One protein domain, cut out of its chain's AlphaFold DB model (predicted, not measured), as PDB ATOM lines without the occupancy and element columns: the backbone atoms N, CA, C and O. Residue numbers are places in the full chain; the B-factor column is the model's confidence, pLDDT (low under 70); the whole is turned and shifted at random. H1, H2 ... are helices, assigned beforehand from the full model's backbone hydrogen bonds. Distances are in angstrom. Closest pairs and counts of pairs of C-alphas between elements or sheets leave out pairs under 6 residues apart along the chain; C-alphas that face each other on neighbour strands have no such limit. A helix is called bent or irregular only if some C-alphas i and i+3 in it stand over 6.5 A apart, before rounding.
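Overview. This is residues 271 to 380 of the 594 residues of the protein "FGE-sulfatase domain-containing protein" of Rubrivirga sp. SAORIC476 (UniProt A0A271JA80). Two groups of three helices make a flat V: H1, H2 and H3 fold back and forth as one arm, and the bundle of H4, H5 and H6 makes the other arm. The arms join through the turn from H3 to H4 and where the beginning of H6 packs on the end of H1. The printed part has 110 residues with six named helices, H1 to H6 in that order along the chain, and no named strand; the class is all helix. It is compact, with a radius of gyration of the C-alphas of 14.0 A, and spans 39 by 38 by 17 A.

Arrangement. H1, residues 271 to 280, and H2, residues 284 to 297, form a helical hairpin and touch at a shallow tilt of 21 degrees, opposite ways; their closest C-alphas, of Ala 275 and Ala 287, are 4.7 A apart. H2 forms another hairpin with H3, residues 301 to 320, at a shallow tilt of 22 degrees, with the C-alphas of Arg 295 and Pro 301 closest at 4.1 A. H1 and H3 are near each other, with 8 pairs of C-alphas within 10 A. H4, residues 323 to 342, is close to H3 but not clearly touching, at a steep tilt of 47 degrees; the closest C-alphas, of Glu 318 and Arg 326, are 6.6 A apart. H4, H5, residues 345 to 358, and H6, residues 363 to 376, form an up and down bundle, each helix running against the one before it. H4 and H5 touch at 22 degrees, a shallow tilt, with the C-alphas of Ala 336 and Leu 348 closest at 4.6 A. H5 and H6 touch at a shallow tilt of 30 degrees, with the C-alphas of Ala 352 and Ala 365 closest at 5.0 A. H6 is the hub, touching H1, H3, H4 and H5. With residues 363 to 368 alone it touches H1, about perpendicular at 82 degrees; the C-alphas of Arg 280 and Ser 364 are closest at 4.6 A. H6 only just touches H3, through residue 363 alone, with 3 pairs of C-alphas within 8 A; the closest, of Leu 311 and Pro 363, are 6.4 A apart. H2 is apart from H4, H5 and H6. Every O i to N i+4 pair is within hydrogen-bond range in H1, H2, H3, H5 and H6, and 14 of 16 are in H4.

Along the chain. H1 begins at C-alpha 271 (142.275, 179.325, 148.427) and is 14.2 A long from first to last C-alpha; H2 measures 19.7 A. H3 measures 28.6 A and ends at C-alpha 320 (145.927, 183.370, 177.276). H4 measures 29.9 A and is only just irregular: C-alphas 327 and 330 are 6.8 A apart. H5 measures 20.2 A, and H6, 19.9 A, ends at C-alpha 376 (121.840, 194.189, 155.181).

Size, cuts and confidence. The two C-alphas farthest apart, of Glu 323 and Val 380, are 42.3 A apart. The printed part has no cut, and the five links between helices are tight. The mean pLDDT of the printed part is 70.5; 53 residues are under 70, among them residues 298 to 310, 353 to 361 and 369 to 380.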
ATOM      1  N   LEU A 271     141.598 179.090 147.141       79.50
ATOM      2  CA  LEU A 271     142.275 179.325 148.427       79.50
ATOM      3  C   LEU A 271     141.648 180.443 149.279       79.50
ATOM      4  O   LEU A 271     141.573 180.296 150.497       79.50
ATOM      5  N   SER A 272     141.200 181.542 148.661       74.06
ATOM      6  CA  SER A 272     140.591 182.671 149.378       74.06
ATOM      7  C   SER A 272     139.252 182.304 150.022       74.06
ATOM      8  O   SER A 272     139.057 182.554 151.211       74.06
ATOM      9  N   GLU A 273     138.340 181.681 149.266       80.12
ATOM     10  CA  GLU A 273     137.032 181.272 149.797       80.12
ATOM     11  C   GLU A 273     137.149 180.120 150.789       80.12
ATOM     12  O   GLU A 273     136.435 180.106 151.789       80.12
ATOM     13  N   GLU A 274     138.082 179.192 150.574       87.31
ATOM     14  CA  GLU A 274     138.334 178.114 151.527       87.31
ATOM     15  C   GLU A 274     138.876 178.664 152.857       87.31
ATOM     16  O   GLU A 274     138.370 178.314 153.924       87.31
ATOM     17  N   ALA A 275     139.834 179.600 152.820       79.06
ATOM     18  CA  ALA A 275     140.336 180.266 154.021       79.06
ATOM     19  C   ALA A 275     139.226 181.023 154.776       79.06
ATOM     20  O   ALA A 275     139.076 180.857 155.988       79.06
ATOM     21  N   LEU A 276     138.407 181.814 154.071       78.06
ATOM     22  CA  LEU A 276     137.284 182.550 154.670       78.06
ATOM     23  C   LEU A 276     136.168 181.615 155.166       78.06
ATOM     24  O   LEU A 276     135.564 181.859 156.210       78.06
ATOM     25  N   GLY A 277     135.900 180.520 154.454       78.38
ATOM     26  CA  GLY A 277     134.980 179.459 154.862       78.38
ATOM     27  C   GLY A 277     135.410 178.785 156.163       78.38
ATOM     28  O   GLY A 277     134.579 178.576 157.043       78.38
ATOM     29  N   ARG A 278     136.708 178.508 156.316       86.25
ATOM     30  CA  ARG A 278     137.294 177.936 157.537       86.25
ATOM     31  C   ARG A 278     137.283 178.922 158.703       86.25
ATOM     32  O   ARG A 278     136.876 178.540 159.797       86.25
ATOM     33  N   ILE A 279     137.596 180.199 158.461       79.00
ATOM     34  CA  ILE A 279     137.459 181.272 159.465       79.00
ATOM     35  C   ILE A 279     136.021 181.357 159.997       79.00
ATOM     36  O   ILE A 279     135.830 181.337 161.208       79.00
ATOM     37  N   ARG A 280     135.003 181.365 159.121       80.56
ATOM     38  CA  ARG A 280     133.576 181.400 159.517       80.56
ATOM     39  C   ARG A 280     133.140 180.221 160.399       80.56
ATOM     40  O   ARG A 280     132.180 180.356 161.149       80.56
ATOM     41  N   ARG A 281     133.840 179.083 160.326       82.50
ATOM     42  CA  ARG A 281     133.597 177.874 161.140       82.50
ATOM     43  C   ARG A 281     134.570 177.733 162.322       82.50
ATOM     44  O   ARG A 281     134.593 176.689 162.966       82.50
ATOM     45  N   ALA A 282     135.374 178.766 162.593       83.75
ATOM     46  CA  ALA A 282     136.450 178.793 163.586       83.75
ATOM     47  C   ALA A 282     137.515 177.680 163.436       83.75
ATOM     48  O   ALA A 282     138.203 177.317 164.389       83.75
ATOM     49  N   GLU A 283     137.703 177.157 162.222       87.06
ATOM     50  CA  GLU A 283     138.756 176.191 161.889       87.06
ATOM     51  C   GLU A 283     140.104 176.911 161.705       87.06
ATOM     52  O   GLU A 283     140.633 176.986 160.594       87.06
ATOM     53  N   TYR A 284     140.651 177.497 162.773       86.56
ATOM     54  CA  TYR A 284     141.762 178.445 162.645       86.56
ATOM     55  C   TYR A 284     143.064 177.828 162.120       86.56
ATOM     56  O   TYR A 284     143.579 178.339 161.132       86.56
ATOM     57  N   GLU A 285     143.569 176.712 162.654       87.06
ATOM     58  CA  GLU A 285     144.790 176.084 162.103       87.06
ATOM     59  C   GLU A 285     144.629 175.618 160.632       87.06
ATOM     60  O   GLU A 285     145.491 175.925 159.804       87.06
ATOM     61  N   PRO A 286     143.509 174.987 160.217       88.75
ATOM     62  CA  PRO A 286     143.240 174.749 158.797       88.75
ATOM     63  C   PRO A 286     143.134 176.027 157.942       88.75
ATOM     64  O   PRO A 286     143.655 176.062 156.826       88.75
ATOM     65  N   ALA A 287     142.509 177.102 158.442       85.88
ATOM     66  CA  ALA A 287     142.474 178.392 157.745       85.88
ATOM     67  C   ALA A 287     143.881 178.993 157.589       85.88
ATOM     68  O   ALA A 287     144.222 179.517 156.527       85.88
ATOM     69  N   ARG A 288     144.716 178.869 158.625       87.31
ATOM     70  CA  ARG A 288     146.113 179.306 158.658       87.31
ATOM     71  C   ARG A 288     146.923 178.657 157.543       87.31
ATOM     72  O   ARG A 288     147.616 179.358 156.808       87.31
ATOM     73  N   ALA A 289     146.776 177.345 157.356       89.31
ATOM     74  CA  ALA A 289     147.410 176.613 156.263       89.31
ATOM     75  C   ALA A 289     146.991 177.145 154.879       89.31
ATOM     76  O   ALA A 289     147.844 177.362 154.013       89.31
ATOM     77  N   CYS A 290     145.698 177.428 154.683       87.88
ATOM     78  CA  CYS A 290     145.198 178.039 153.449       87.88
ATOM     79  C   CYS A 290     145.782 179.440 153.219       87.88
ATOM     80  O   CYS A 290     146.254 179.736 152.122       87.88
ATOM     81  N   LEU A 291     145.813 180.290 154.249       81.88
ATOM     82  CA  LEU A 291     146.334 181.654 154.150       81.88
ATOM     83  C   LEU A 291     147.855 181.702 153.928       81.88
ATOM     84  O   LEU A 291     148.326 182.527 153.145       81.88
ATOM     85  N   VAL A 292     148.633 180.805 154.549       88.50
ATOM     86  CA  VAL A 292     150.081 180.679 154.296       88.50
ATOM     87  C   VAL A 292     150.345 180.376 152.821       88.50
ATOM     88  O   VAL A 292     151.242 180.990 152.236       88.50
ATOM     89  N   ARG A 293     149.552 179.487 152.201       88.81
ATOM     90  CA  ARG A 293     149.696 179.176 150.772       88.81
ATOM     91  C   ARG A 293     149.127 180.273 149.870       88.81
ATOM     92  O   ARG A 293     149.763 180.618 148.880       88.81
ATOM     93  N   LEU A 294     148.020 180.917 150.248       82.38
ATOM     94  CA  LEU A 294     147.473 182.088 149.547       82.38
ATOM     95  C   LEU A 294     148.473 183.255 149.510       82.38
ATOM     96  O   LEU A 294     148.577 183.943 148.500       82.38
ATOM     97  N   ARG A 295     149.266 183.444 150.571       84.62
ATOM     98  CA  ARG A 295     150.364 184.424 150.616       84.62
ATOM     99  C   ARG A 295     151.541 184.057 149.694       84.62
ATOM    100  O   ARG A 295     152.288 184.946 149.302       84.62
ATOM    101  N   ALA A 296     151.728 182.776 149.370       84.81
ATOM    102  CA  ALA A 296     152.818 182.293 148.517       84.81
ATOM    103  C   ALA A 296     152.435 182.181 147.026       84.81
ATOM    104  O   ALA A 296     153.282 182.399 146.165       84.81
ATOM    105  N   GLU A 297     151.177 181.845 146.726       82.88
ATOM    106  CA  GLU A 297     150.688 181.516 145.374       82.88
ATOM    107  C   GLU A 297     149.601 182.473 144.846       82.88
ATOM    108  O   GLU A 297     149.300 182.471 143.652       82.88
ATOM    109  N   GLY A 298     148.956 183.243 145.727       69.69
ATOM    110  CA  GLY A 298     147.749 184.009 145.422       69.69
ATOM    111  C   GLY A 298     147.994 185.416 144.873       69.69
ATOM    112  O   GLY A 298     149.062 186.005 145.016       69.69
ATOM    113  N   GLN A 299     146.944 185.997 144.287       54.66
ATOM    114  CA  GLN A 299     146.995 187.317 143.640       54.66
ATOM    115  C   GLN A 299     147.045 188.512 144.616       54.66
ATOM    116  O   GLN A 299     147.237 189.641 144.172       54.66
ATOM    117  N   ASN A 300     146.892 188.298 145.930       56.72
ATOM    118  CA  ASN A 300     147.008 189.356 146.940       56.72
ATOM    119  C   ASN A 300     147.710 188.849 148.222       56.72
ATOM    120  O   ASN A 300     147.044 188.480 149.197       56.72
ATOM    121  N   PRO A 301     149.057 188.832 148.253       65.56
ATOM    122  CA  PRO A 301     149.810 188.352 149.411       65.56
ATOM    123  C   PRO A 301     149.705 189.281 150.631       65.56
ATOM    124  O   PRO A 301     149.855 188.816 151.759       65.56
ATOM    125  N   ALA A 302     149.412 190.573 150.434       51.50
ATOM    126  CA  ALA A 302     149.250 191.532 151.527       51.50
ATOM    127  C   ALA A 302     147.964 191.271 152.330       51.50
ATOM    128  O   ALA A 302     148.014 191.193 153.556       51.50
ATOM    129  N   ALA A 303     146.833 191.041 151.653       50.38
ATOM    130  CA  ALA A 303     145.577 190.670 152.308       50.38
ATOM    131  C   ALA A 303     145.680 189.310 153.023       50.38
ATOM    132  O   ALA A 303     145.215 189.168 154.153       50.38
ATOM    133  N   ALA A 304     146.353 188.331 152.406       60.22
ATOM    134  CA  ALA A 304     146.626 187.041 153.040       60.22
ATOM    135  C   ALA A 304     147.498 187.187 154.306       60.22
ATOM    136  O   ALA A 304     147.231 186.537 155.314       60.22
ATOM    137  N   GLN A 305     148.501 188.076 154.287       66.25
ATOM    138  CA  GLN A 305     149.318 188.374 155.466       66.25
ATOM    139  C   GLN A 305     148.529 189.097 156.567       66.25
ATOM    140  O   GLN A 305     148.712 188.768 157.735       66.25
ATOM    141  N   ALA A 306     147.647 190.041 156.230       55.00
ATOM    142  CA  ALA A 306     146.808 190.712 157.224       55.00
ATOM    143  C   ALA A 306     145.904 189.708 157.965       55.00
ATOM    144  O   ALA A 306     145.892 189.684 159.195       55.00
ATOM    145  N   LEU A 307     145.238 188.813 157.223       62.12
ATOM    146  CA  LEU A 307     144.406 187.751 157.800       62.12
ATOM    147  C   LEU A 307     145.215 186.765 158.658       62.12
ATOM    148  O   LEU A 307     144.727 186.354 159.707       62.12
ATOM    149  N   LEU A 308     146.451 186.418 158.266       66.38
ATOM    150  CA  LEU A 308     147.353 185.616 159.108       66.38
ATOM    151  C   LEU A 308     147.675 186.316 160.428       66.38
ATOM    152  O   LEU A 308     147.610 185.683 161.474       66.38
ATOM    153  N   THR A 309     148.000 187.610 160.395       65.12
ATOM    154  CA  THR A 309     148.344 188.365 161.606       65.12
ATOM    155  C   THR A 309     147.161 188.444 162.577       65.12
ATOM    156  O   THR A 309     147.347 188.218 163.770       65.12
ATOM    157  N   SER A 310     145.940 188.698 162.086       62.34
ATOM    158  CA  SER A 310     144.729 188.692 162.925       62.34
ATOM    159  C   SER A 310     144.420 187.309 163.509       62.34
ATOM    160  O   SER A 310     144.008 187.204 164.662       62.34
ATOM    161  N   LEU A 311     144.633 186.243 162.733       72.06
ATOM    162  CA  LEU A 311     144.386 184.870 163.170       72.06
ATOM    163  C   LEU A 311     145.411 184.403 164.217       72.06
ATOM    164  O   LEU A 311     145.021 183.864 165.251       72.06
ATOM    165  N   ASP A 312     146.702 184.667 163.996       73.69
ATOM    166  CA  ASP A 312     147.777 184.342 164.941       73.69
ATOM    167  C   ASP A 312     147.615 185.111 166.266       73.69
ATOM    168  O   ASP A 312     147.852 184.547 167.337       73.69
ATOM    169  N   LEU A 313     147.153 186.370 166.212       69.81
ATOM    170  CA  LEU A 313     146.801 187.154 167.400       69.81
ATOM    171  C   LEU A 313     145.642 186.513 168.174       69.81
ATOM    172  O   LEU A 313     145.769 186.289 169.375       69.81
ATOM    173  N   ALA A 314     144.544 186.167 167.498       69.44
ATOM    174  CA  ALA A 314     143.373 185.575 168.144       69.44
ATOM    175  C   ALA A 314     143.671 184.205 168.781       69.44
ATOM    176  O   ALA A 314     143.194 183.926 169.879       69.44
ATOM    177  N   ILE A 315     144.510 183.375 168.147       75.00
ATOM    178  CA  ILE A 315     144.995 182.110 168.728       75.00
ATOM    179  C   ILE A 315     145.812 182.378 170.005       75.00
ATOM    180  O   ILE A 315     145.636 181.685 171.010       75.00
ATOM    181  N   ALA A 316     146.690 183.388 169.999       72.81
ATOM    182  CA  ALA A 316     147.511 183.743 171.157       72.81
ATOM    183  C   ALA A 316     146.687 184.341 172.315       72.81
ATOM    184  O   ALA A 316     146.899 183.978 173.475       72.81
ATOM    185  N   GLU A 317     145.727 185.219 172.014       73.31
ATOM    186  CA  GLU A 317     144.803 185.782 173.000       73.31
ATOM    187  C   GLU A 317     143.894 184.696 173.597       73.31
ATOM    188  O   GLU A 317     143.797 184.600 174.823       73.31
ATOM    189  N   GLU A 318     143.313 183.811 172.779       79.44
ATOM    190  CA  GLU A 318     142.507 182.685 173.262       79.44
ATOM    191  C   GLU A 318     143.331 181.745 174.147       79.44
ATOM    192  O   GLU A 318     142.876 181.376 175.229       79.44
ATOM    193  N   ALA A 319     144.570 181.416 173.764       77.75
ATOM    194  CA  ALA A 319     145.475 180.616 174.591       77.75
ATOM    195  C   ALA A 319     145.789 181.272 175.952       77.75
ATOM    196  O   ALA A 319     146.016 180.564 176.938       77.75
ATOM    197  N   SER A 320     145.765 182.609 176.028       71.69
ATOM    198  CA  SER A 320     145.927 183.370 177.276       71.69
ATOM    199  C   SER A 320     144.652 183.457 178.130       71.69
ATOM    200  O   SER A 320     144.726 183.778 179.320       71.69
ATOM    201  N   ALA A 321     143.483 183.160 177.554       68.94
ATOM    202  CA  ALA A 321     142.199 183.331 178.214       68.94
ATOM    203  C   ALA A 321     141.951 182.301 179.334       68.94
ATOM    204  O   ALA A 321     142.481 181.179 179.358       68.94
ATOM    205  N   GLY A 322     141.096 182.691 180.285       72.00
ATOM    206  CA  GLY A 322     140.702 181.849 181.414       72.00
ATOM    207  C   GLY A 322     140.085 180.521 180.966       72.00
ATOM    208  O   GLY A 322     139.455 180.437 179.916       72.00
ATOM    209  N   GLU A 323     140.248 179.473 181.773       71.31
ATOM    210  CA  GLU A 323     139.804 178.111 181.432       71.31
ATOM    211  C   GLU A 323     138.302 178.039 181.098       71.31
ATOM    212  O   GLU A 323     137.924 177.438 180.096       71.31
ATOM    213  N   ALA A 324     137.459 178.751 181.857       57.84
ATOM    214  CA  ALA A 324     136.030 178.880 181.567       57.84
ATOM    215  C   ALA A 324     135.750 179.588 180.225       57.84
ATOM    216  O   ALA A 324     134.872 179.163 179.481       57.84
ATOM    217  N   SER A 325     136.518 180.627 179.884       68.62
ATOM    218  CA  SER A 325     136.398 181.348 178.610       68.62
ATOM    219  C   SER A 325     136.783 180.464 177.421       68.62
ATOM    220  O   SER A 325     136.018 180.371 176.463       68.62
ATOM    221  N   ARG A 326     137.908 179.739 177.510       79.44
ATOM    222  CA  ARG A 326     138.333 178.762 176.489       79.44
ATOM    223  C   ARG A 326     137.356 177.593 176.332       79.44
ATOM    224  O   ARG A 326     137.201 177.078 175.233       79.44
ATOM    225  N   ALA A 327     136.674 177.185 177.403       68.69
ATOM    226  CA  ALA A 327     135.626 176.168 177.329       68.69
ATOM    227  C   ALA A 327     134.319 176.679 176.686       68.69
ATOM    228  O   ALA A 327     133.563 175.881 176.133       68.69
ATOM    229  N   TYR A 328     134.046 177.987 176.752       76.12
ATOM    230  CA  TYR A 328     132.787 178.589 176.298       76.12
ATOM    231  C   TYR A 328     132.857 179.164 174.871       76.12
ATOM    232  O   TYR A 328     131.891 179.027 174.121       76.12
ATOM    233  N   LEU A 329     134.007 179.706 174.447       78.25
ATOM    234  CA  LEU A 329     134.229 180.234 173.090       78.25
ATOM    235  C   LEU A 329     133.775 179.281 171.958       78.25
ATOM    236  O   LEU A 329     133.075 179.748 171.058       78.25
ATOM    237  N   PRO A 330     134.069 177.961 171.975       78.75
ATOM    238  CA  PRO A 330     133.587 177.040 170.940       78.75
ATOM    239  C   PRO A 330     132.056 176.918 170.873       78.75
ATOM    240  O   PRO A 330     131.507 176.695 169.796       78.75
ATOM    241  N   VAL A 331     131.361 177.074 172.007       72.19
ATOM    242  CA  VAL A 331     129.891 177.019 172.077       72.19
ATOM    243  C   VAL A 331     129.292 178.274 171.451       72.19
ATOM    244  O   VAL A 331     128.428 178.163 170.580       72.19
ATOM    245  N   LEU A 332     129.814 179.449 171.811       73.38
ATOM    246  CA  LEU A 332     129.384 180.725 171.241       73.38
ATOM    247  C   LEU A 332     129.629 180.795 169.728       73.38
ATOM    248  O   LEU A 332     128.736 181.176 168.975       73.38
ATOM    249  N   ARG A 333     130.812 180.368 169.261       84.00
ATOM    250  CA  ARG A 333     131.156 180.316 167.827       84.00
ATOM    251  C   ARG A 333     130.187 179.426 167.046       84.00
ATOM    252  O   ARG A 333     129.723 179.813 165.975       84.00
ATOM    253  N   LEU A 334     129.806 178.276 167.610       72.56
ATOM    254  CA  LEU A 334     128.788 177.394 167.034       72.56
ATOM    255  C   LEU A 334     127.387 178.033 167.037       72.56
ATOM    256  O   LEU A 334     126.651 177.885 166.060       72.56
ATOM    257  N   GLN A 335     127.013 178.761 168.096       72.88
ATOM    258  CA  GLN A 335     125.745 179.498 168.157       72.88
ATOM    259  C   GLN A 335     125.686 180.607 167.098       72.88
ATOM    260  O   GLN A 335     124.701 180.669 166.362       72.88
ATOM    261  N   ALA A 336     126.744 181.414 166.966       76.62
ATOM    262  CA  ALA A 336     126.855 182.476 165.969       76.62
ATOM    263  C   ALA A 336     126.787 181.921 164.536       76.62
ATOM    264  O   ALA A 336     125.946 182.353 163.747       76.62
ATOM    265  N   ALA A 337     127.599 180.908 164.209       75.38
ATOM    266  CA  ALA A 337     127.584 180.276 162.888       75.38
ATOM    267  C   ALA A 337     126.205 179.676 162.557       75.38
ATOM    268  O   ALA A 337     125.647 179.941 161.494       75.38
ATOM    269  N   SER A 338     125.600 178.940 163.495       67.12
ATOM    270  CA  SER A 338     124.284 178.330 163.281       67.12
ATOM    271  C   SER A 338     123.144 179.360 163.226       67.12
ATOM    272  O   SER A 338     122.122 179.121 162.583       67.12
ATOM    273  N   ALA A 339     123.289 180.518 163.877       68.19
ATOM    274  CA  ALA A 339     122.360 181.634 163.734       68.19
ATOM    275  C   ALA A 339     122.478 182.295 162.348       68.19
ATOM    276  O   ALA A 339     121.457 182.515 161.691       68.19
ATOM    277  N   ALA A 340     123.701 182.501 161.846       74.50
ATOM    278  CA  ALA A 340     123.938 182.973 160.481       74.50
ATOM    279  C   ALA A 340     123.317 182.033 159.427       74.50
ATOM    280  O   ALA A 340     122.592 182.499 158.551       74.50
ATOM    281  N   GLU A 341     123.500 180.713 159.562       72.75
ATOM    282  CA  GLU A 341     122.878 179.696 158.688       72.75
ATOM    283  C   GLU A 341     121.340 179.770 158.649       72.75
ATOM    284  O   GLU A 341     120.726 179.424 157.639       72.75
ATOM    285  N   ARG A 342     120.699 180.221 159.738       68.56
ATOM    286  CA  ARG A 342     119.238 180.395 159.826       68.56
ATOM    287  C   ARG A 342     118.739 181.770 159.364       68.56
ATOM    288  O   ARG A 342     117.526 181.943 159.254       68.56
ATOM    289  N   GLY A 343     119.625 182.745 159.141       66.56
ATOM    290  CA  GLY A 343     119.245 184.160 159.004       66.56
ATOM    291  C   GLY A 343     118.710 184.774 160.309       66.56
ATOM    292  O   GLY A 343     117.929 185.723 160.284       66.56
ATOM    293  N   ASP A 344     119.095 184.205 161.449       66.44
ATOM    294  CA  ASP A 344     118.660 184.553 162.804       66.44
ATOM    295  C   ASP A 344     119.551 185.685 163.343       66.44
ATOM    296  O   ASP A 344     120.533 185.463 164.050       66.44
ATOM    297  N   THR A 345     119.264 186.913 162.901       62.66
ATOM    298  CA  THR A 345     120.159 188.071 163.082       62.66
ATOM    299  C   THR A 345     120.328 188.496 164.538       62.66
ATOM    300  O   THR A 345     121.385 189.000 164.893       62.66
ATOM    301  N   GLU A 346     119.301 188.305 165.371       59.00
ATOM    302  CA  GLU A 346     119.327 188.619 166.807       59.00
ATOM    303  C   GLU A 346     120.285 187.654 167.524       59.00
ATOM    304  O   GLU A 346     121.316 188.085 168.041       59.00
ATOM    305  N   SER A 347     120.061 186.340 167.395       57.84
ATOM    306  CA  SER A 347     120.934 185.316 167.991       57.84
ATOM    307  C   SER A 347     122.374 185.347 167.456       57.84
ATOM    308  O   SER A 347     123.301 184.973 168.171       57.84
ATOM    309  N   LEU A 348     122.578 185.771 166.200       73.19
ATOM    310  CA  LEU A 348     123.913 185.959 165.624       73.19
ATOM    311  C   LEU A 348     124.640 187.136 166.285       73.19
ATOM    312  O   LEU A 348     125.801 186.992 166.657       73.19
ATOM    313  N   VAL A 349     123.980 188.287 166.416       59.94
ATOM    314  CA  VAL A 349     124.591 189.494 166.989       59.94
ATOM    315  C   VAL A 349     124.880 189.318 168.480       59.94
ATOM    316  O   VAL A 349     125.962 189.710 168.914       59.94
ATOM    317  N   ASP A 350     123.995 188.661 169.232       61.66
ATOM    318  CA  ASP A 350     124.222 188.349 170.649       61.66
ATOM    319  C   ASP A 350     125.416 187.391 170.829       61.66
ATOM    320  O   ASP A 350     126.367 187.707 171.547       61.66
ATOM    321  N   ALA A 351     125.427 186.254 170.120       62.19
ATOM    322  CA  ALA A 351     126.504 185.267 170.238       62.19
ATOM    323  C   ALA A 351     127.856 185.806 169.734       62.19
ATOM    324  O   ALA A 351     128.888 185.547 170.351       62.19
ATOM    325  N   ALA A 352     127.868 186.583 168.645       71.19
ATOM    326  CA  ALA A 352     129.075 187.262 168.174       71.19
ATOM    327  C   ALA A 352     129.545 188.346 169.158       71.19
ATOM    328  O   ALA A 352     130.747 188.494 169.364       71.19
ATOM    329  N   GLY A 353     128.614 189.054 169.807       56.06
ATOM    330  CA  GLY A 353     128.898 189.993 170.890       56.06
ATOM    331  C   GLY A 353     129.633 189.321 172.049       56.06
ATOM    332  O   GLY A 353     130.743 189.738 172.370       56.06
ATOM    333  N   GLU A 354     129.078 188.238 172.612       67.75
ATOM    334  CA  GLU A 354     129.708 187.484 173.713       67.75
ATOM    335  C   GLU A 354     131.112 186.959 173.352       67.75
ATOM    336  O   GLU A 354     132.019 187.013 174.186       67.75
ATOM    337  N   ILE A 355     131.338 186.505 172.109       69.19
ATOM    338  CA  ILE A 355     132.685 186.116 171.639       69.19
ATOM    339  C   ILE A 355     133.643 187.303 171.735       69.19
ATOM    340  O   ILE A 355     134.758 187.154 172.230       69.19
ATOM    341  N   LEU A 356     133.210 188.476 171.278       64.62
ATOM    342  CA  LEU A 356     134.048 189.667 171.152       64.62
ATOM    343  C   LEU A 356     134.241 190.398 172.498       64.62
ATOM    344  O   LEU A 356     135.186 191.172 172.630       64.62
ATOM    345  N   GLU A 357     133.450 190.096 173.538       61.53
ATOM    346  CA  GLU A 357     133.769 190.474 174.931       61.53
ATOM    347  C   GLU A 357     134.873 189.606 175.557       61.53
ATOM    348  O   GLU A 357     135.586 190.040 176.468       61.53
ATOM    349  N   ILE A 358     135.003 188.362 175.092       62.59
ATOM    350  CA  ILE A 358     136.019 187.412 175.560       62.59
ATOM    351  C   ILE A 358     137.318 187.560 174.753       62.59
ATOM    352  O   ILE A 358     138.405 187.436 175.319       62.59
ATOM    353  N   LEU A 359     137.195 187.808 173.448       64.62
ATOM    354  CA  LEU A 359     138.266 187.788 172.456       64.62
ATOM    355  C   LEU A 359     138.019 188.896 171.404       64.62
ATOM    356  O   LEU A 359     137.445 188.614 170.350       64.62
ATOM    357  N   PRO A 360     138.415 190.161 171.665       57.88
ATOM    358  CA  PRO A 360     137.976 191.336 170.894       57.88
ATOM    359  C   PRO A 360     138.320 191.368 169.397       57.88
ATOM    360  O   PRO A 360     137.792 192.219 168.680       57.88
ATOM    361  N   ALA A 361     139.180 190.460 168.927       64.19
ATOM    362  CA  ALA A 361     139.593 190.328 167.532       64.19
ATOM    363  C   ALA A 361     139.189 188.983 166.878       64.19
ATOM    364  O   ALA A 361     139.757 188.634 165.844       64.19
ATOM    365  N   ASP A 362     138.248 188.213 167.453       77.88
ATOM    366  CA  ASP A 362     137.888 186.865 166.968       77.88
ATOM    367  C   ASP A 362     137.533 186.820 165.460       77.88
ATOM    368  O   ASP A 362     136.491 187.346 165.048       77.88
ATOM    369  N   PRO A 363     138.338 186.139 164.618       72.25
ATOM    370  CA  PRO A 363     138.141 186.146 163.171       72.25
ATOM    371  C   PRO A 363     136.794 185.572 162.718       72.25
ATOM    372  O   PRO A 363     136.253 186.033 161.711       72.25
ATOM    373  N   SER A 364     136.238 184.585 163.432       81.50
ATOM    374  CA  SER A 364     134.964 183.957 163.066       81.50
ATOM    375  C   SER A 364     133.778 184.897 163.296       81.50
ATOM    376  O   SER A 364     132.982 185.113 162.381       81.50
ATOM    377  N   ALA A 365     133.706 185.538 164.465       73.69
ATOM    378  CA  ALA A 365     132.648 186.478 164.812       73.69
ATOM    379  C   ALA A 365     132.710 187.734 163.928       73.69
ATOM    380  O   ALA A 365     131.687 188.159 163.387       73.69
ATOM    381  N   VAL A 366     133.913 188.270 163.681       66.19
ATOM    382  CA  VAL A 366     134.115 189.401 162.759       66.19
ATOM    383  C   VAL A 366     133.694 189.045 161.329       66.19
ATOM    384  O   VAL A 366     133.021 189.847 160.679       66.19
ATOM    385  N   ALA A 367     134.022 187.845 160.832       67.19
ATOM    386  CA  ALA A 367     133.594 187.405 159.504       67.19
ATOM    387  C   ALA A 367     132.065 187.272 159.396       67.19
ATOM    388  O   ALA A 367     131.480 187.770 158.436       67.19
ATOM    389  N   LEU A 368     131.401 186.663 160.385       70.25
ATOM    390  CA  LEU A 368     129.944 186.484 160.370       70.25
ATOM    391  C   LEU A 368     129.188 187.822 160.481       70.25
ATOM    392  O   LEU A 368     128.216 188.036 159.756       70.25
ATOM    393  N   LEU A 369     129.654 188.757 161.319       63.94
ATOM    394  CA  LEU A 369     129.079 190.107 161.428       63.94
ATOM    395  C   LEU A 369     129.305 190.952 160.163       63.94
ATOM    396  O   LEU A 369     128.425 191.712 159.751       63.94
ATOM    397  N   ARG A 370     130.461 190.803 159.508       64.12
ATOM    398  CA  ARG A 370     130.737 191.429 158.207       64.12
ATOM    399  C   ARG A 370     129.809 190.887 157.124       64.12
ATOM    400  O   ARG A 370     129.272 191.677 156.347       64.12
ATOM    401  N   ASP A 371     129.610 189.577 157.064       67.38
ATOM    402  CA  ASP A 371     128.772 188.943 156.045       67.38
ATOM    403  C   ASP A 371     127.275 189.285 156.277       67.38
ATOM    404  O   ASP A 371     126.572 189.635 155.325       67.38
ATOM    405  N   LEU A 372     126.816 189.360 157.540       66.06
ATOM    406  CA  LEU A 372     125.515 189.943 157.927       66.06
ATOM    407  C   LEU A 372     125.357 191.387 157.422       66.06
ATOM    408  O   LEU A 372     124.319 191.746 156.865       66.06
ATOM    409  N   SER A 373     126.385 192.222 157.592       55.66
ATOM    410  CA  SER A 373     126.352 193.610 157.127       55.66
ATOM    411  C   SER A 373     126.251 193.717 155.602       55.66
ATOM    412  O   SER A 373     125.512 194.569 155.116       55.66
ATOM    413  N   HIS A 374     126.909 192.840 154.837       55.53
ATOM    414  CA  HIS A 374     126.770 192.818 153.374       55.53
ATOM    415  C   HIS A 374     125.355 192.425 152.933       55.53
ATOM    416  O   HIS A 374     124.806 193.053 152.026       55.53
ATOM    417  N   ALA A 375     124.729 191.459 153.615       57.16
ATOM    418  CA  ALA A 375     123.329 191.111 153.381       57.16
ATOM    419  C   ALA A 375     122.378 192.284 153.702       57.16
ATOM    420  O   ALA A 375     121.460 192.563 152.931       57.16
ATOM    421  N   ALA A 376     122.627 193.016 154.794       49.03
ATOM    422  CA  ALA A 376     121.840 194.189 155.181       49.03
ATOM    423  C   ALA A 376     122.025 195.396 154.235       49.03
ATOM    424  O   ALA A 376     121.074 196.142 154.009       49.03
ATOM    425  N   SER A 377     123.216 195.581 153.654       45.75
ATOM    426  CA  SER A 377     123.519 196.671 152.710       45.75
ATOM    427  C   SER A 377     122.975 196.458 151.287       45.75
ATOM    428  O   SER A 377     123.134 197.344 150.452       45.75
ATOM    429  N   GLY A 378     122.315 195.332 150.993       42.78
ATOM    430  CA  GLY A 378     121.474 195.205 149.797       42.78
ATOM    431  C   GLY A 378     122.205 195.054 148.456       42.78
ATOM    432  O   GLY A 378     121.731 195.585 147.456       42.78
ATOM    433  N   GLY A 379     123.311 194.305 148.406       41.84
ATOM    434  CA  GLY A 379     123.824 193.758 147.137       41.84
ATOM    435  C   GLY A 379     124.522 194.744 146.189       41.84
ATOM    436  O   GLY A 379     124.470 194.560 144.976       41.84
ATOM    437  N   VAL A 380     125.199 195.769 146.713       43.62
ATOM    438  CA  VAL A 380     126.160 196.569 145.927       43.62
ATOM    439  C   VAL A 380     127.481 195.791 145.819       43.62
ATOM    440  O   VAL A 380     128.409 196.026 146.590       43.62
TER     441      VAL A 380